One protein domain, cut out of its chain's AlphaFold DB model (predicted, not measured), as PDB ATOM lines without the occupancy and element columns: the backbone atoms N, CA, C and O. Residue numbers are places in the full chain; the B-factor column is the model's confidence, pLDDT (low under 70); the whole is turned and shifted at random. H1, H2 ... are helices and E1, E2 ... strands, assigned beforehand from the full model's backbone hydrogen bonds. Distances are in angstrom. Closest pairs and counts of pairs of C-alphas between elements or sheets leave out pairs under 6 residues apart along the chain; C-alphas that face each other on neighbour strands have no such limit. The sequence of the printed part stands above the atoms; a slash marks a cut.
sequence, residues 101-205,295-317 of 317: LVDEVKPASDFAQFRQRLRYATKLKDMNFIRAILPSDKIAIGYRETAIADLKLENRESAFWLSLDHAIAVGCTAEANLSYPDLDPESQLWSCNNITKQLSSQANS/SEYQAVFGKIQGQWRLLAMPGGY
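What this domain is: This is residues 101 to 205 and 295 to 317 of the 317 residues of an uncharacterized protein of Crinalium epipsammum PCC 9333 (UniProt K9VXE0). A strongly twisted sheet of six strands, E2 E1 E6 E5 E4 E3 in order, makes a wall, with three helices clustered beside it: H1 packs on both H2 and H4. Short H3 sits near the E2 and E1 end, and H5 lies farthest out, past E3 and E4. The printed part has 128 residues with five named helices and six named strands, in the order H1 H2 E1 E2 H3 H4 E3 E4 H5 E5 E6; the sheet is mixed and the class is mixed, helices and strands. The whole is compact, with a radius of gyration of the C-alphas of 14.2 A and spans of 44 by 32 by 27 A.

Where its parts are: Start with the sheet's longest strand, E6, residues 307 to 313, from C-alpha 307 at (-132.814, -191.880, 311.489) to C-alpha 313 at (-116.057, -197.985, 312.745), 17.9 A. E5 is residues 299 to 304, 15.8 A; E4 is 189 to 192 and E3 is 172 to 175. On the other side of E6 come E1, residues 138 to 141, and E2, 144 to 147. Find C-alpha 110 at (-129.361, -182.687, 307.423); from there H1 runs to residue 124, 21.4 A. H2 is residues 127 to 133, H3 148 to 151, H4 159 to 167, 12.1 A, and H5 195 to 202, 10.4 A.

How they stand to each other: Look first at E5 and E6, an antiparallel hairpin, with N 311 and O 300 2.8 A apart. E5 and E4 are antiparallel, with N 301 and O 190 at 2.8 A, and the hairpin E3 and E4 has N 173 and O 191 at 2.9 A. E6 is staggered: its residues 312 to 313 pair with E1, parallel, with N 313 and O 140 at 2.8 A. In the hairpin E1 and E2, N 141 and O 144 are 2.8 A apart. H2 stands at the sheet's level, its closest C-alphas to E6 being Ile 133 and Arg 309, 4.4 A. H1, H3 and H5 only graze the sheet. H4 is over none of the strands, at a height over the sheet of 4.1 A, only just above its level. H1 touches H2, a helical hairpin, at a shallow tilt of 27 degrees, opposite ways, closest at the C-alphas of Ala 121 and Phe 129, 6.5 A. With residues 119 to 123 alone H1 touches H4, at a steep tilt of 39 degrees, opposite ways; Thr 122 and Asp 165 are closest, their C-alphas 6.1 A apart. H4 and H5 are apart. In H1, H2, H4 and H5 every O i to N i+4 pair is within hydrogen-bond range; H3 is too short for such a pair.

The domain as a whole: Residues 206 to 294 are not printed, and C-alphas 205 and 295 are 19.9 A apart across the cut. The link E3 to E4, residues 176 to 188, is long. Confidence is under 70 at residues 204 to 205 and 317; the mean pLDDT of the printed part is 94.5.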
ATOM      1  N   LEU A 101    -107.311-180.803 303.412       93.19
ATOM      2  CA  LEU A 101    -108.465-181.526 303.930       93.19
ATOM      3  C   LEU A 101    -109.740-180.953 303.303       93.19
ATOM      4  O   LEU A 101    -110.101-179.806 303.572       93.19
ATOM      5  N   VAL A 102    -110.427-181.755 302.493       95.81
ATOM      6  CA  VAL A 102    -111.739-181.404 301.935       95.81
ATOM      7  C   VAL A 102    -112.821-182.084 302.762       95.81
ATOM      8  O   VAL A 102    -112.788-183.294 302.955       95.81
ATOM      9  N   ASP A 103    -113.781-181.310 303.258       97.31
ATOM     10  CA  ASP A 103    -114.995-181.826 303.886       97.31
ATOM     11  C   ASP A 103    -116.144-181.709 302.882       97.31
ATOM     12  O   ASP A 103    -116.538-180.603 302.514       97.31
ATOM     13  N   GLU A 104    -116.657-182.839 302.404       97.69
ATOM     14  CA  GLU A 104    -117.690-182.866 301.357       97.69
ATOM     15  C   GLU A 104    -119.098-182.634 301.915       97.69
ATOM     16  O   GLU A 104    -120.069-182.497 301.168       97.69
ATOM     17  N   VAL A 105    -119.230-182.575 303.241       98.00
ATOM     18  CA  VAL A 105    -120.508-182.317 303.894       98.00
ATOM     19  C   VAL A 105    -120.966-180.895 303.581       98.00
ATOM     20  O   VAL A 105    -120.436-179.915 304.107       98.00
ATOM     21  N   LYS A 106    -122.021-180.780 302.769       97.81
ATOM     22  CA  LYS A 106    -122.643-179.492 302.451       97.81
ATOM     23  C   LYS A 106    -123.092-178.779 303.741       97.81
ATOM     24  O   LYS A 106    -123.836-179.382 304.528       97.81
ATOM     25  N   PRO A 107    -122.727-177.499 303.950       97.06
ATOM     26  CA  PRO A 107    -123.212-176.718 305.085       97.06
ATOM     27  C   PRO A 107    -124.742-176.707 305.166       97.06
ATOM     28  O   PRO A 107    -125.423-176.694 304.142       97.06
ATOM     29  N   ALA A 108    -125.275-176.727 306.390       95.88
ATOM     30  CA  ALA A 108    -126.711-176.766 306.695       95.88
ATOM     31  C   ALA A 108    -127.494-177.994 306.178       95.88
ATOM     32  O   ALA A 108    -128.694-178.087 306.441       95.88
ATOM     33  N   SER A 109    -126.844-178.957 305.509       97.69
ATOM     34  CA  SER A 109    -127.469-180.243 305.190       97.69
ATOM     35  C   SER A 109    -127.923-180.969 306.456       97.69
ATOM     36  O   SER A 109    -127.397-180.745 307.550       97.69
ATOM     37  N   ASP A 110    -128.880-181.879 306.305       97.75
ATOM     38  CA  ASP A 110    -129.361-182.687 307.423       97.75
ATOM     39  C   ASP A 110    -128.223-183.485 308.096       97.75
ATOM     40  O   ASP A 110    -128.107-183.494 309.324       97.75
ATOM     41  N   PHE A 111    -127.294-184.044 307.304       98.12
ATOM     42  CA  PHE A 111    -126.106-184.706 307.850       98.12
ATOM     43  C   PHE A 111    -125.178-183.734 308.596       98.12
ATOM     44  O   PHE A 111    -124.662-184.080 309.656       98.12
ATOM     45  N   ALA A 112    -124.994-182.498 308.111       98.31
ATOM     46  CA  ALA A 112    -124.195-181.495 308.819       98.31
ATOM     47  C   ALA A 112    -124.755-181.208 310.223       98.31
ATOM     48  O   ALA A 112    -123.996-181.150 311.194       98.31
ATOM     49  N   GLN A 113    -126.081-181.083 310.338       98.31
ATOM     50  CA  GLN A 113    -126.768-180.859 311.613       98.31
ATOM     51  C   GLN A 113    -126.673-182.077 312.537       98.31
ATOM     52  O   GLN A 113    -126.468-181.936 313.745       98.31
ATOM     53  N   PHE A 114    -126.824-183.286 311.991       98.50
ATOM     54  CA  PHE A 114    -126.592-184.525 312.729       98.50
ATOM     55  C   PHE A 114    -125.154-184.602 313.261       98.50
ATOM     56  O   PHE A 114    -124.951-184.768 314.462       98.50
ATOM     57  N   ARG A 115    -124.153-184.392 312.399       98.38
ATOM     58  CA  ARG A 115    -122.732-184.450 312.759       98.38
ATOM     59  C   ARG A 115    -122.361-183.423 313.825       98.38
ATOM     60  O   ARG A 115    -121.567-183.724 314.712       98.38
ATOM     61  N   GLN A 116    -122.930-182.218 313.776       98.31
ATOM     62  CA  GLN A 116    -122.724-181.213 314.820       98.31
ATOM     63  C   GLN A 116    -123.260-181.690 316.177       98.31
ATOM     64  O   GLN A 116    -122.549-181.593 317.179       98.31
ATOM     65  N   ARG A 117    -124.481-182.245 316.205       98.56
ATOM     66  CA  ARG A 117    -125.076-182.836 317.415       98.56
ATOM     67  C   ARG A 117    -124.239-184.000 317.937       98.56
ATOM     68  O   ARG A 117    -123.942-184.036 319.126       98.56
ATOM     69  N   LEU A 118    -123.775-184.875 317.047       98.62
ATOM     70  CA  LEU A 118    -122.887-185.983 317.384       98.62
ATOM     71  C   LEU A 118    -121.573-185.498 318.006       98.62
ATOM     72  O   LEU A 118    -121.191-185.979 319.064       98.62
ATOM     73  N   ARG A 119    -120.894-184.515 317.400       98.12
ATOM     74  CA  ARG A 119    -119.660-183.937 317.965       98.12
ATOM     75  C   ARG A 119    -119.896-183.391 319.370       98.12
ATOM     76  O   ARG A 119    -119.096-183.650 320.263       98.12
ATOM     77  N   TYR A 120    -120.999-182.677 319.577       98.31
ATOM     78  CA  TYR A 120    -121.357-182.153 320.893       98.31
ATOM     79  C   TYR A 120    -121.625-183.275 321.911       98.31
ATOM     80  O   TYR A 120    -121.015-183.287 322.981       98.31
ATOM     81  N   ALA A 121    -122.445-184.265 321.546       98.44
ATOM     82  CA  ALA A 121    -122.739-185.440 322.364       98.44
ATOM     83  C   ALA A 121    -121.467-186.222 322.738       98.44
ATOM     84  O   ALA A 121    -121.260-186.552 323.904       98.44
ATOM     85  N   THR A 122    -120.553-186.438 321.790       97.75
ATOM     86  CA  THR A 122    -119.273-187.125 322.019       97.75
ATOM     87  C   THR A 122    -118.347-186.354 322.962       97.75
ATOM     88  O   THR A 122    -117.649-186.968 323.777       97.75
ATOM     89  N   LYS A 123    -118.341-185.015 322.909       96.44
ATOM     90  CA  LYS A 123    -117.591-184.187 323.869       96.44
ATOM     91  C   LYS A 123    -118.186-184.259 325.271       96.44
ATOM     92  O   LYS A 123    -117.434-184.385 326.235       96.44
ATOM     93  N   LEU A 124    -119.512-184.230 325.384       97.94
ATOM     94  CA  LEU A 124    -120.207-184.343 326.668       97.94
ATOM     95  C   LEU A 124    -120.276-185.768 327.219       97.94
ATOM     96  O   LEU A 124    -120.594-185.929 328.397       97.94
ATOM     97  N   LYS A 125    -119.932-186.773 326.404       97.94
ATOM     98  CA  LYS A 125    -120.116-188.197 326.712       97.94
ATOM     99  C   LYS A 125    -121.597-188.526 326.953       97.94
ATOM    100  O   LYS A 125    -121.941-189.239 327.889       97.94
ATOM    101  N   ASP A 126    -122.477-187.970 326.117       98.44
ATOM    102  CA  ASP A 126    -123.923-188.211 326.163       98.44
ATOM    103  C   ASP A 126    -124.244-189.616 325.643       98.44
ATOM    104  O   ASP A 126    -124.375-189.869 324.442       98.44
ATOM    105  N   MET A 127    -124.355-190.553 326.579       97.94
ATOM    106  CA  MET A 127    -124.632-191.950 326.276       97.94
ATOM    107  C   MET A 127    -126.003-192.167 325.647       97.94
ATOM    108  O   MET A 127    -126.155-193.098 324.862       97.94
ATOM    109  N   ASN A 128    -127.005-191.356 325.993       98.31
ATOM    110  CA  ASN A 128    -128.358-191.546 325.480       98.31
ATOM    111  C   ASN A 128    -128.386-191.246 323.985       98.31
ATOM    112  O   ASN A 128    -128.919-192.040 323.210       98.31
ATOM    113  N   PHE A 129    -127.732-190.158 323.575       98.56
ATOM    114  CA  PHE A 129    -127.567-189.841 322.162       98.56
ATOM    115  C   PHE A 129    -126.785-190.935 321.423       98.56
ATOM    116  O   PHE A 129    -127.217-191.390 320.367       98.56
ATOM    117  N   ILE A 130    -125.660-191.400 321.981       98.50
ATOM    118  CA  ILE A 130    -124.847-192.440 321.330       98.50
ATOM    119  C   ILE A 130    -125.601-193.767 321.211       98.50
ATOM    120  O   ILE A 130    -125.617-194.360 320.136       98.50
ATOM    121  N   ARG A 131    -126.284-194.221 322.266       98.06
ATOM    122  CA  ARG A 131    -127.117-195.432 322.201       98.06
ATOM    123  C   ARG A 131    -128.228-195.305 321.163       98.06
ATOM    124  O   ARG A 131    -128.532-196.283 320.496       98.06
ATOM    125  N   ALA A 132    -128.802-194.114 320.995       98.31
ATOM    126  CA  ALA A 132    -129.856-193.884 320.012       98.31
ATOM    127  C   ALA A 132    -129.375-194.012 318.557       98.31
ATOM    128  O   ALA A 132    -130.194-194.285 317.686       98.31
ATOM    129  N   ILE A 133    -128.079-193.839 318.277       98.50
ATOM    130  CA  ILE A 133    -127.524-193.964 316.918       98.50
ATOM    131  C   ILE A 133    -126.837-195.311 316.673       98.50
ATOM    132  O   ILE A 133    -126.600-195.661 315.520       98.50
ATOM    133  N   LEU A 134    -126.513-196.059 317.727       98.31
ATOM    134  CA  LEU A 134    -125.942-197.397 317.622       98.31
ATOM    135  C   LEU A 134    -127.012-198.434 317.226       98.31
ATOM    136  O   LEU A 134    -128.205-198.226 317.482       98.31
ATOM    137  N   PRO A 135    -126.607-199.558 316.611       96.62
ATOM    138  CA  PRO A 135    -127.454-200.746 316.519       96.62
ATOM    139  C   PRO A 135    -127.752-201.308 317.919       96.62
ATOM    140  O   PRO A 135    -127.088-200.963 318.892       96.62
ATOM    141  N   SER A 136    -128.761-202.174 318.038       94.94
ATOM    142  CA  SER A 136    -129.217-202.685 319.340       94.94
ATOM    143  C   SER A 136    -128.317-203.759 319.960       94.94
ATOM    144  O   SER A 136    -128.288-203.867 321.182       94.94
ATOM    145  N   ASP A 137    -127.613-204.549 319.144       96.06
ATOM    146  CA  ASP A 137    -126.835-205.712 319.605       96.06
ATOM    147  C   ASP A 137    -125.323-205.511 319.427       96.06
ATOM    148  O   ASP A 137    -124.582-205.369 320.406       96.06
ATOM    149  N   LYS A 138    -124.856-205.433 318.174       97.38
ATOM    150  CA  LYS A 138    -123.431-205.347 317.833       97.38
ATOM    151  C   LYS A 138    -123.151-204.309 316.763       97.38
ATOM    152  O   LYS A 138    -123.993-204.040 315.913       97.38
ATOM    153  N   ILE A 139    -121.929-203.794 316.778       97.00
ATOM    154  CA  ILE A 139    -121.380-202.898 315.763       97.00
ATOM    155  C   ILE A 139    -120.028-203.421 315.272       97.00
ATOM    156  O   ILE A 139    -119.227-203.938 316.053       97.00
ATOM    157  N   ALA A 140    -119.753-203.275 313.978       96.44
ATOM    158  CA  ALA A 140    -118.439-203.572 313.423       96.44
ATOM    159  C   ALA A 140    -117.422-202.498 313.852       96.44
ATOM    160  O   ALA A 140    -117.578-201.326 313.506       96.44
ATOM    161  N   ILE A 141    -116.379-202.891 314.585       94.88
ATOM    162  CA  ILE A 141    -115.248-202.039 314.978       94.88
ATOM    163  C   ILE A 141    -113.955-202.723 314.537       94.88
ATOM    164  O   ILE A 141    -113.647-203.847 314.945       94.88
ATOM    165  N   GLY A 142    -113.199-202.049 313.675       92.25
ATOM    166  CA  GLY A 142    -112.054-202.633 312.986       92.25
ATOM    167  C   GLY A 142    -112.454-203.877 312.199       92.25
ATOM    168  O   GLY A 142    -113.272-203.796 311.286       92.25
ATOM    169  N   TYR A 143    -111.884-205.025 312.563       89.31
ATOM    170  CA  TYR A 143    -112.125-206.316 311.904       89.31
ATOM    171  C   TYR A 143    -113.063-207.242 312.692       89.31
ATOM    172  O   TYR A 143    -113.094-208.445 312.434       89.31
ATOM    173  N   ARG A 144    -113.771-206.727 313.705       93.62
ATOM    174  CA  ARG A 144    -114.583-207.538 314.622       93.62
ATOM    175  C   ARG A 144    -115.960-206.929 314.829       93.62
ATOM    176  O   ARG A 144    -116.119-205.712 314.837       93.62
ATOM    177  N   GLU A 145    -116.944-207.779 315.083       96.25
ATOM    178  CA  GLU A 145    -118.196-207.344 315.692       96.25
ATOM    179  C   GLU A 145    -117.993-207.182 317.199       96.25
ATOM    180  O   GLU A 145    -117.459-208.072 317.861       96.25
ATOM    181  N   THR A 146    -118.413-206.043 317.737       95.50
ATOM    182  CA  THR A 146    -118.325-205.708 319.162       95.50
ATOM    183  C   THR A 146    -119.733-205.519 319.705       95.50
ATOM    184  O   THR A 146    -120.514-204.768 319.118       95.50
ATOM    185  N   ALA A 147    -120.071-206.187 320.810       97.69
ATOM    186  CA  ALA A 147    -121.356-205.975 321.466       97.69
ATOM    187  C   ALA A 147    -121.434-204.549 322.026       97.69
ATOM    188  O   ALA A 147    -120.441-204.017 322.524       97.69
ATOM    189  N   ILE A 148    -122.612-203.920 321.997       97.25
ATOM    190  CA  ILE A 148    -122.765-202.541 322.491       97.25
ATOM    191  C   ILE A 148    -122.360-202.409 323.968       97.25
ATOM    192  O   ILE A 148    -121.791-201.389 324.359       97.25
ATOM    193  N   ALA A 149    -122.588-203.446 324.780       96.12
ATOM    194  CA  ALA A 149    -122.172-203.474 326.183       96.12
ATOM    195  C   ALA A 149    -120.642-203.381 326.358       96.12
ATOM    196  O   ALA A 149    -120.161-202.743 327.297       96.12
ATOM    197  N   ASP A 150    -119.867-203.936 325.421       96.19
ATOM    198  CA  ASP A 150    -118.399-203.950 325.475       96.19
ATOM    199  C   ASP A 150    -117.779-202.584 325.145       96.19
ATOM    200  O   ASP A 150    -116.608-202.340 325.443       96.19
ATOM    201  N   LEU A 151    -118.565-201.653 324.591       95.31
ATOM    202  CA  LEU A 151    -118.132-200.273 324.347       95.31
ATOM    203  C   LEU A 151    -117.962-199.471 325.646       95.31
ATOM    204  O   LEU A 151    -117.340-198.403 325.630       95.31
ATOM    205  N   LYS A 152    -118.507-199.979 326.766       96.44
ATOM    206  CA  LYS A 152    -118.433-199.373 328.105       96.44
ATOM    207  C   LYS A 152    -118.813-197.890 328.076       96.44
ATOM    208  O   LYS A 152    -118.042-197.040 328.520       96.44
ATOM    209  N   LEU A 153    -119.976-197.566 327.502       96.44
ATOM    210  CA  LEU A 153    -120.413-196.179 327.285       96.44
ATOM    211  C   LEU A 153    -120.533-195.387 328.601       96.44
ATOM    212  O   LEU A 153    -120.322-194.176 328.604       96.44
ATOM    213  N   GLU A 154    -120.808-196.076 329.710       96.50
ATOM    214  CA  GLU A 154    -120.874-195.566 331.086       96.50
ATOM    215  C   GLU A 154    -119.525-195.022 331.562       96.50
ATOM    216  O   GLU A 154    -119.463-194.069 332.341       96.50
ATOM    217  N   ASN A 155    -118.431-195.618 331.087       95.44
ATOM    218  CA  ASN A 155    -117.094-195.153 331.392       95.44
ATOM    219  C   ASN A 155    -116.735-194.002 330.443       95.44
ATOM    220  O   ASN A 155    -116.414-194.221 329.278       95.44
ATOM    221  N   ARG A 156    -116.728-192.768 330.958       94.44
ATOM    222  CA  ARG A 156    -116.386-191.546 330.199       94.44
ATOM    223  C   ARG A 156    -114.967-191.549 329.615       94.44
ATOM    224  O   ARG A 156    -114.690-190.760 328.710       94.44
ATOM    225  N   GLU A 157    -114.098-192.418 330.124       90.69
ATOM    226  CA  GLU A 157    -112.711-192.608 329.696       90.69
ATOM    227  C   GLU A 157    -112.527-193.852 328.813       90.69
ATOM    228  O   GLU A 157    -111.396-194.210 328.486       90.69
ATOM    229  N   SER A 158    -113.614-194.521 328.405       92.50
ATOM    230  CA  SER A 158    -113.509-195.689 327.532       92.50
ATOM    231  C   SER A 158    -112.824-195.343 326.206       92.50
ATOM    232  O   SER A 158    -112.964-194.244 325.660       92.50
ATOM    233  N   ALA A 159    -112.091-196.313 325.653       89.94
ATOM    234  CA  ALA A 159    -111.409-196.147 324.373       89.94
ATOM    235  C   ALA A 159    -112.386-195.786 323.242       89.94
ATOM    236  O   ALA A 159    -112.053-194.970 322.386       89.94
ATOM    237  N   PHE A 160    -113.618-196.310 323.285       94.62
ATOM    238  CA  PHE A 160    -114.664-195.994 322.312       94.62
ATOM    239  C   PHE A 160    -114.896-194.485 322.186       94.62
ATOM    240  O   PHE A 160    -114.930-193.941 321.084       94.62
ATOM    241  N   TRP A 161    -114.997-193.784 323.315       95.62
ATOM    242  CA  TRP A 161    -115.228-192.345 323.340       95.62
ATOM    243  C   TRP A 161    -114.101-191.529 322.718       95.62
ATOM    244  O   TRP A 161    -114.353-190.424 322.235       95.62
ATOM    245  N   LEU A 162    -112.873-192.035 322.787       92.06
ATOM    246  CA  LEU A 162    -111.690-191.407 322.212       92.06
ATOM    247  C   LEU A 162    -111.615-191.685 320.713       92.06
ATOM    248  O   LEU A 162    -111.431-190.745 319.942       92.06
ATOM    249  N   SER A 163    -111.844-192.937 320.311       93.06
ATOM    250  CA  SER A 163    -111.902-193.348 318.907       93.06
ATOM    251  C   SER A 163    -113.004-192.616 318.153       93.06
ATOM    252  O   SER A 163    -112.759-192.095 317.070       93.06
ATOM    253  N   LEU A 164    -114.205-192.515 318.732       96.56
ATOM    254  CA  LEU A 164    -115.320-191.811 318.105       96.56
ATOM    255  C   LEU A 164    -115.027-190.316 317.972       96.56
ATOM    256  O   LEU A 164    -115.269-189.758 316.909       96.56
ATOM    257  N   ASP A 165    -114.497-189.675 319.022       96.06
ATOM    258  CA  ASP A 165    -114.134-188.252 318.989       96.06
ATOM    259  C   ASP A 165    -113.113-187.956 317.889       96.06
ATOM    260  O   ASP A 165    -113.277-186.988 317.150       96.06
ATOM    261  N   HIS A 166    -112.101-188.817 317.748       93.75
ATOM    262  CA  HIS A 166    -111.083-188.689 316.711       93.75
ATOM    263  C   HIS A 166    -111.665-188.913 315.310       93.75
ATOM    264  O   HIS A 166    -111.513-188.065 314.431       93.75
ATOM    265  N   ALA A 167    -112.424-189.998 315.123       96.12
ATOM    266  CA  ALA A 167    -113.008-190.375 313.838       96.12
ATOM    267  C   ALA A 167    -113.962-189.309 313.270       96.12
ATOM    268  O   ALA A 167    -114.086-189.156 312.057       96.12
ATOM    269  N   ILE A 168    -114.632-188.534 314.130       97.56
ATOM    270  CA  ILE A 168    -115.556-187.474 313.696       97.56
ATOM    271  C   ILE A 168    -114.933-186.073 313.709       97.56
ATOM    272  O   ILE A 168    -115.629-185.116 313.363       97.56
ATOM    273  N   ALA A 169    -113.678-185.907 314.136       96.12
ATOM    274  CA  ALA A 169    -113.057-184.590 314.308       96.12
ATOM    275  C   ALA A 169    -112.745-183.892 312.976       96.12
ATOM    276  O   ALA A 169    -112.850-182.667 312.883       96.12
ATOM    277  N   VAL A 170    -112.405-184.664 311.945       95.62
ATOM    278  CA  VAL A 170    -112.004-184.171 310.618       95.62
ATOM    279  C   VAL A 170    -113.146-184.287 309.597       95.62
ATOM    280  O   VAL A 170    -114.306-184.489 309.969       95.62
ATOM    281  N   GLY A 171    -112.840-184.057 308.317       96.50
ATOM    282  CA  GLY A 171    -113.810-184.068 307.226       96.50
ATOM    283  C   GLY A 171    -114.492-185.423 307.046       96.50
ATOM    284  O   GLY A 171    -113.979-186.469 307.463       96.50
ATOM    285  N   CYS A 172    -115.666-185.387 306.420       98.19
ATOM    286  CA  CYS A 172    -116.353-186.586 305.970       98.19
ATOM    287  C   CYS A 172    -116.533-186.540 304.455       98.19
ATOM    288  O   CYS A 172    -116.602-185.470 303.846       98.19
ATOM    289  N   THR A 173    -116.626-187.720 303.866       97.50
ATOM    290  CA  THR A 173    -116.816-187.905 302.437       97.50
ATOM    291  C   THR A 173    -118.006-188.821 302.199       97.50
ATOM    292  O   THR A 173    -118.287-189.732 302.984       97.50
ATOM    293  N   ALA A 174    -118.719-188.540 301.118       96.88
ATOM    294  CA  ALA A 174    -119.751-189.406 300.604       96.88
ATOM    295  C   ALA A 174    -119.173-190.723 300.067       96.88
ATOM    296  O   ALA A 174    -118.166-190.733 299.350       96.88
ATOM    297  N   GLU A 175    -119.860-191.823 300.352       95.12
ATOM    298  CA  GLU A 175    -119.531-193.149 299.839       95.12
ATOM    299  C   GLU A 175    -120.730-193.780 299.125       95.12
ATOM    300  O   GLU A 175    -121.893-193.485 299.416       95.12
ATOM    301  N   ALA A 176    -120.436-194.658 298.167       93.25
ATOM    302  CA  ALA A 176    -121.459-195.472 297.525       93.25
ATOM    303  C   ALA A 176    -121.986-196.522 298.513       93.25
ATOM    304  O   ALA A 176    -121.210-197.160 299.229       93.25
ATOM    305  N   ASN A 177    -123.302-196.740 298.534       90.62
ATOM    306  CA  ASN A 177    -123.878-197.819 299.325       90.62
ATOM    307  C   ASN A 177    -123.684-199.166 298.614       90.62
ATOM    308  O   ASN A 177    -124.455-199.516 297.726       90.62
ATOM    309  N   LEU A 178    -122.658-199.917 299.017       84.12
ATOM    310  CA  LEU A 178    -122.390-201.264 298.497       84.12
ATOM    311  C   LEU A 178    -122.627-202.374 299.528       84.12
ATOM    312  O   LEU A 178    -122.503-203.549 299.194       84.12
ATOM    313  N   SER A 179    -122.903-202.027 300.788       88.94
ATOM    314  CA  SER A 179    -122.803-202.982 301.903       88.94
ATOM    315  C   SER A 179    -123.926-202.889 302.933       88.94
ATOM    316  O   SER A 179    -123.948-203.700 303.852       88.94
ATOM    317  N   TYR A 180    -124.860-201.943 302.793       93.06
ATOM    318  CA  TYR A 180    -125.928-201.726 303.771       93.06
ATOM    319  C   TYR A 180    -127.298-201.733 303.073       93.06
ATOM    320  O   TYR A 180    -127.770-200.682 302.631       93.06
ATOM    321  N   PRO A 181    -127.938-202.912 302.936       93.06
ATOM    322  CA  PRO A 181    -129.201-203.050 302.206       93.06
ATOM    323  C   PRO A 181    -130.374-202.322 302.875       93.06
ATOM    324  O   PRO A 181    -131.318-201.949 302.187       93.06
ATOM    325  N   ASP A 182    -130.293-202.074 304.185       94.88
ATOM    326  CA  ASP A 182    -131.353-201.423 304.967       94.88
ATOM    327  C   ASP A 182    -131.277-199.886 304.954       94.88
ATOM    328  O   ASP A 182    -132.036-199.223 305.665       94.88
ATOM    329  N   LEU A 183    -130.345-199.299 304.194       95.88
ATOM    330  CA  LEU A 183    -130.285-197.848 304.043       95.88
ATOM    331  C   LEU A 183    -131.496-197.327 303.276       95.88
ATOM    332  O   LEU A 183    -131.924-197.914 302.283       95.88
ATOM    333  N   ASP A 184    -131.997-196.173 303.710       96.62
ATOM    334  CA  ASP A 184    -133.070-195.486 303.000       96.62
ATOM    335  C   ASP A 184    -132.631-195.232 301.536       96.62
ATOM    336  O   ASP A 184    -131.507-194.762 301.331       96.62
ATOM    337  N   PRO A 185    -133.479-195.483 300.515       92.31
ATOM    338  CA  PRO A 185    -133.072-195.458 299.100       92.31
ATOM    339  C   PRO A 185    -132.411-194.155 298.628       92.31
ATOM    340  O   PRO A 185    -131.525-194.176 297.782       92.31
ATOM    341  N   GLU A 186    -132.817-193.026 299.210       89.75
ATOM    342  CA  GLU A 186    -132.308-191.685 298.887       89.75
ATOM    343  C   GLU A 186    -131.208-191.213 299.857       89.75
ATOM    344  O   GLU A 186    -130.753-190.067 299.799       89.75
ATOM    345  N   SER A 187    -130.800-192.057 300.809       92.94
ATOM    346  CA  SER A 187    -129.771-191.711 301.783       92.94
ATOM    347  C   SER A 187    -128.379-191.968 301.232       92.94
ATOM    348  O   SER A 187    -128.042-193.044 300.750       92.94
ATOM    349  N   GLN A 188    -127.516-190.982 301.439       95.00
ATOM    350  CA  GLN A 188    -126.087-191.107 301.213       95.00
ATOM    351  C   GLN A 188    -125.398-191.757 302.417       95.00
ATOM    352  O   GLN A 188    -125.740-191.463 303.568       95.00
ATOM    353  N   LEU A 189    -124.412-192.612 302.146       97.50
ATOM    354  CA  LEU A 189    -123.489-193.111 303.157       97.50
ATOM    355  C   LEU A 189    -122.384-192.071 303.376       97.50
ATOM    356  O   LEU A 189    -121.834-191.534 302.413       97.50
ATOM    357  N   TRP A 190    -122.044-191.797 304.630       98.12
ATOM    358  CA  TRP A 190    -120.987-190.858 304.996       98.12
ATOM    359  C   TRP A 190    -119.894-191.568 305.782       98.12
ATOM    360  O   TRP A 190    -120.180-192.163 306.817       98.12
ATOM    361  N   SER A 191    -118.645-191.456 305.332       97.56
ATOM    362  CA  SER A 191    -117.474-191.882 306.102       97.56
ATOM    363  C   SER A 191    -116.726-190.660 306.629       97.56
ATOM    364  O   SER A 191    -116.297-189.797 305.859       97.56
ATOM    365  N   CYS A 192    -116.609-190.557 307.950       97.75
ATOM    366  CA  CYS A 192    -115.829-189.533 308.636       97.75
ATOM    367  C   CYS A 192    -114.444-190.066 309.016       97.75
ATOM    368  O   CYS A 192    -114.295-191.259 309.275       97.75
ATOM    369  N   ASN A 193    -113.460-189.162 309.056       95.81
ATOM    370  CA  ASN A 193    -112.032-189.467 308.922       95.81
ATOM    371  C   ASN A 193    -111.659-189.855 307.490       95.81
ATOM    372  O   ASN A 193    -111.145-190.931 307.204       95.81
ATOM    373  N   ASN A 194    -111.912-188.930 306.560       94.75
ATOM    374  CA  ASN A 194    -111.622-189.115 305.139       94.75
ATOM    375  C   ASN A 194    -110.133-188.944 304.769       94.75
ATOM    376  O   ASN A 194    -109.811-188.780 303.591       94.75
ATOM    377  N   ILE A 195    -109.222-189.004 305.748       93.56
ATOM    378  CA  ILE A 195    -107.781-188.798 305.555       93.56
ATOM    379  C   ILE A 195    -107.218-189.776 304.531       93.56
ATOM    380  O   ILE A 195    -106.530-189.344 303.614       93.56
ATOM    381  N   THR A 196    -107.562-191.063 304.613       90.75
ATOM    382  CA  THR A 196    -107.104-192.084 303.656       90.75
ATOM    383  C   THR A 196    -107.477-191.713 302.224       90.75
ATOM    384  O   THR A 196    -106.618-191.683 301.347       90.75
ATOM    385  N   LYS A 197    -108.744-191.352 301.992       91.00
ATOM    386  CA  LYS A 197    -109.259-190.996 300.665       91.00
ATOM    387  C   LYS A 197    -108.601-189.728 300.121       91.00
ATOM    388  O   LYS A 197    -108.176-189.708 298.968       91.00
ATOM    389  N   GLN A 198    -108.476-188.700 300.958       92.19
ATOM    390  CA  GLN A 198    -107.853-187.426 300.592       92.19
ATOM    391  C   GLN A 198    -106.339-187.551 300.384       92.19
ATOM    392  O   GLN A 198    -105.780-186.889 299.515       92.19
ATOM    393  N   LEU A 199    -105.663-188.407 301.151       89.69
ATOM    394  CA  LEU A 199    -104.238-188.667 300.977       89.69
ATOM    395  C   LEU A 199    -103.990-189.435 299.680       89.69
ATOM    396  O   LEU A 199    -103.094-189.070 298.928       89.69
ATOM    397  N   SER A 200    -104.808-190.443 299.371       87.50
ATOM    398  CA  SER A 200    -104.718-191.177 298.106       87.50
ATOM    399  C   SER A 200    -105.009-190.304 296.883       87.50
ATOM    400  O   SER A 200    -104.360-190.491 295.858       87.50
ATOM    401  N   SER A 201    -105.942-189.350 296.969       88.81
ATOM    402  CA  SER A 201    -106.258-188.448 295.850       88.81
ATOM    403  C   SER A 201    -105.196-187.368 295.614       88.81
ATOM    404  O   SER A 201    -105.069-186.879 294.495       88.81
ATOM    405  N   GLN A 202    -104.439-187.001 296.654       88.25
ATOM    406  CA  GLN A 202    -103.385-185.980 296.596       88.25
ATOM    407  C   GLN A 202    -101.976-186.557 296.448       88.25
ATOM    408  O   GLN A 202    -101.033-185.812 296.182       88.25
ATOM    409  N   ALA A 203    -101.804-187.865 296.636       79.56
ATOM    410  CA  ALA A 203    -100.516-188.508 296.453       79.56
ATOM    411  C   ALA A 203    -100.084-188.405 294.984       79.56
ATOM    412  O   ALA A 203    -100.794-188.837 294.073       79.56
ATOM    413  N   ASN A 204     -98.884-187.873 294.753       69.50
ATOM    414  CA  ASN A 204     -98.266-187.944 293.437       69.50
ATOM    415  C   ASN A 204     -98.088-189.423 293.073       69.50
ATOM    416  O   ASN A 204     -97.551-190.202 293.863       69.50
ATOM    417  N   SER A 205     -98.507-189.813 291.868       55.72
ATOM    418  CA  SER A 205     -98.489-191.208 291.394       55.72
ATOM    419  C   SER A 205     -97.121-191.890 291.524       55.72
ATOM    420  O   SER A 205     -97.058-193.106 291.674       55.72
ATOM    421  N   SER A 295    -104.803-195.526 308.628       87.81
ATOM    422  CA  SER A 295    -105.296-196.756 309.256       87.81
ATOM    423  C   SER A 295    -106.104-196.520 310.531       87.81
ATOM    424  O   SER A 295    -106.505-197.481 311.185       87.81
ATOM    425  N   GLU A 296    -106.356-195.269 310.908       89.94
ATOM    426  CA  GLU A 296    -107.200-194.961 312.061       89.94
ATOM    427  C   GLU A 296    -108.656-195.366 311.871       89.94
ATOM    428  O   GLU A 296    -109.126-195.624 310.761       89.94
ATOM    429  N   TYR A 297    -109.384-195.378 312.988       94.12
ATOM    430  CA  TYR A 297    -110.825-195.535 312.958       94.12
ATOM    431  C   TYR A 297    -111.477-194.456 312.089       94.12
ATOM    432  O   TYR A 297    -111.250-193.252 312.262       94.12
ATOM    433  N   GLN A 298    -112.338-194.915 311.192       96.00
ATOM    434  CA  GLN A 298    -113.329-194.100 310.504       96.00
ATOM    435  C   GLN A 298    -114.679-194.285 311.189       96.00
ATOM    436  O   GLN A 298    -114.884-195.267 311.894       96.00
ATOM    437  N   ALA A 299    -115.607-193.354 311.002       97.88
ATOM    438  CA  ALA A 299    -116.977-193.503 311.484       97.88
ATOM    439  C   ALA A 299    -117.936-193.448 310.297       97.88
ATOM    440  O   ALA A 299    -117.994-192.439 309.590       97.88
ATOM    441  N   VAL A 300    -118.660-194.544 310.075       98.00
ATOM    442  CA  VAL A 300    -119.525-194.736 308.909       98.00
ATOM    443  C   VAL A 300    -120.982-194.568 309.318       98.00
ATOM    444  O   VAL A 300    -121.470-195.272 310.202       98.00
ATOM    445  N   PHE A 301    -121.685-193.652 308.658       98.44
ATOM    446  CA  PHE A 301    -123.061-193.284 308.967       98.44
ATOM    447  C   PHE A 301    -123.979-193.428 307.761       98.44
ATOM    448  O   PHE A 301    -123.586-193.158 306.628       98.44
ATOM    449  N   GLY A 302    -125.240-193.744 308.028       98.19
ATOM    450  CA  GLY A 302    -126.313-193.691 307.039       98.19
ATOM    451  C   GLY A 302    -127.679-193.590 307.711       98.19
ATOM    452  O   GLY A 302    -127.780-193.750 308.931       98.19
ATOM    453  N   LYS A 303    -128.723-193.276 306.938       98.06
ATOM    454  CA  LYS A 303    -130.093-193.269 307.456       98.06
ATOM    455  C   LYS A 303    -130.765-194.619 307.288       98.06
ATOM    456  O   LYS A 303    -130.758-195.184 306.199       98.06
ATOM    457  N   ILE A 304    -131.376-195.077 308.373       97.50
ATOM    458  CA  ILE A 304    -132.245-196.247 308.409       97.50
ATOM    459  C   ILE A 304    -133.556-195.791 309.039       97.50
ATOM    460  O   ILE A 304    -133.563-195.316 310.182       97.50
ATOM    461  N   GLN A 305    -134.656-195.905 308.293       96.81
ATOM    462  CA  GLN A 305    -135.989-195.459 308.706       96.81
ATOM    463  C   GLN A 305    -136.005-193.965 309.079       96.81
ATOM    464  O   GLN A 305    -136.562-193.551 310.100       96.81
ATOM    465  N   GLY A 306    -135.329-193.139 308.279       97.31
ATOM    466  CA  GLY A 306    -135.224-191.694 308.468       97.31
ATOM    467  C   GLY A 306    -134.305-191.249 309.612       97.31
ATOM    468  O   GLY A 306    -134.140-190.045 309.808       97.31
ATOM    469  N   GLN A 307    -133.694-192.177 310.355       98.06
ATOM    470  CA  GLN A 307    -132.814-191.880 311.489       98.06
ATOM    471  C   GLN A 307    -131.353-192.142 311.137       98.06
ATOM    472  O   GLN A 307    -131.018-193.199 310.608       98.06
ATOM    473  N   TRP A 308    -130.469-191.205 311.482       98.50
ATOM    474  CA  TRP A 308    -129.027-191.400 311.337       98.50
ATOM    475  C   TRP A 308    -128.515-192.459 312.312       98.50
ATOM    476  O   TRP A 308    -128.745-192.367 313.519       98.50
ATOM    477  N   ARG A 309    -127.784-193.439 311.784       98.44
ATOM    478  CA  ARG A 309    -127.162-194.523 312.544       98.44
ATOM    479  C   ARG A 309    -125.659-194.542 312.315       98.44
ATOM    480  O   ARG A 309    -125.199-194.230 311.219       98.44
ATOM    481  N   LEU A 310    -124.908-194.926 313.343       98.44
ATOM    482  CA  LEU A 310    -123.518-195.345 313.203       98.44
ATOM    483  C   LEU A 310    -123.525-196.824 312.812       98.44
ATOM    484  O   LEU A 310    -123.970-197.668 313.586       98.44
ATOM    485  N   LEU A 311    -123.057-197.119 311.606       97.69
ATOM    486  CA  LEU A 311    -123.127-198.454 311.016       97.69
ATOM    487  C   LEU A 311    -121.868-199.270 311.313       97.69
ATOM    488  O   LEU A 311    -121.945-200.465 311.579       97.69
ATOM    489  N   ALA A 312    -120.709-198.614 311.276       97.38
ATOM    490  CA  ALA A 312    -119.423-199.242 311.529       97.38
ATOM    491  C   ALA A 312    -118.368-198.210 311.928       97.38
ATOM    492  O   ALA A 312    -118.474-197.020 311.610       97.38
ATOM    493  N   MET A 313    -117.310-198.701 312.565       97.19
ATOM    494  CA  MET A 313    -116.057-197.985 312.745       97.19
ATOM    495  C   MET A 313    -114.881-198.821 312.222       97.19
ATOM    496  O   MET A 313    -114.179-199.449 313.018       97.19
ATOM    497  N   PRO A 314    -114.680-198.910 310.893       94.94
ATOM    498  CA  PRO A 314    -113.580-199.680 310.323       94.94
ATOM    499  C   PRO A 314    -112.229-199.009 310.607       94.94
ATOM    500  O   PRO A 314    -112.172-197.819 310.917       94.94
ATOM    501  N   GLY A 315    -111.145-199.773 310.465       89.44
ATOM    502  CA  GLY A 315    -109.790-199.322 310.800       89.44
ATOM    503  C   GLY A 315    -109.459-199.497 312.282       89.44
ATOM    504  O   GLY A 315    -110.073-200.310 312.970       89.44
ATOM    505  N   GLY A 316    -108.471-198.744 312.758       79.81
ATOM    506  CA  GLY A 316    -107.900-198.886 314.094       79.81
ATOM    507  C   GLY A 316    -106.943-200.077 314.210       79.81
ATOM    508  O   GLY A 316    -107.106-201.096 313.534       79.81
ATOM    509  N   TYR A 317    -105.934-199.923 315.067       60.06
ATOM    510  CA  TYR A 317    -104.996-200.977 315.466       60.06
ATOM    511  C   TYR A 317    -105.214-201.363 316.925       60.06
ATOM    512  O   TYR A 317    -105.560-200.457 317.718       60.06
TER     513      TYR A 317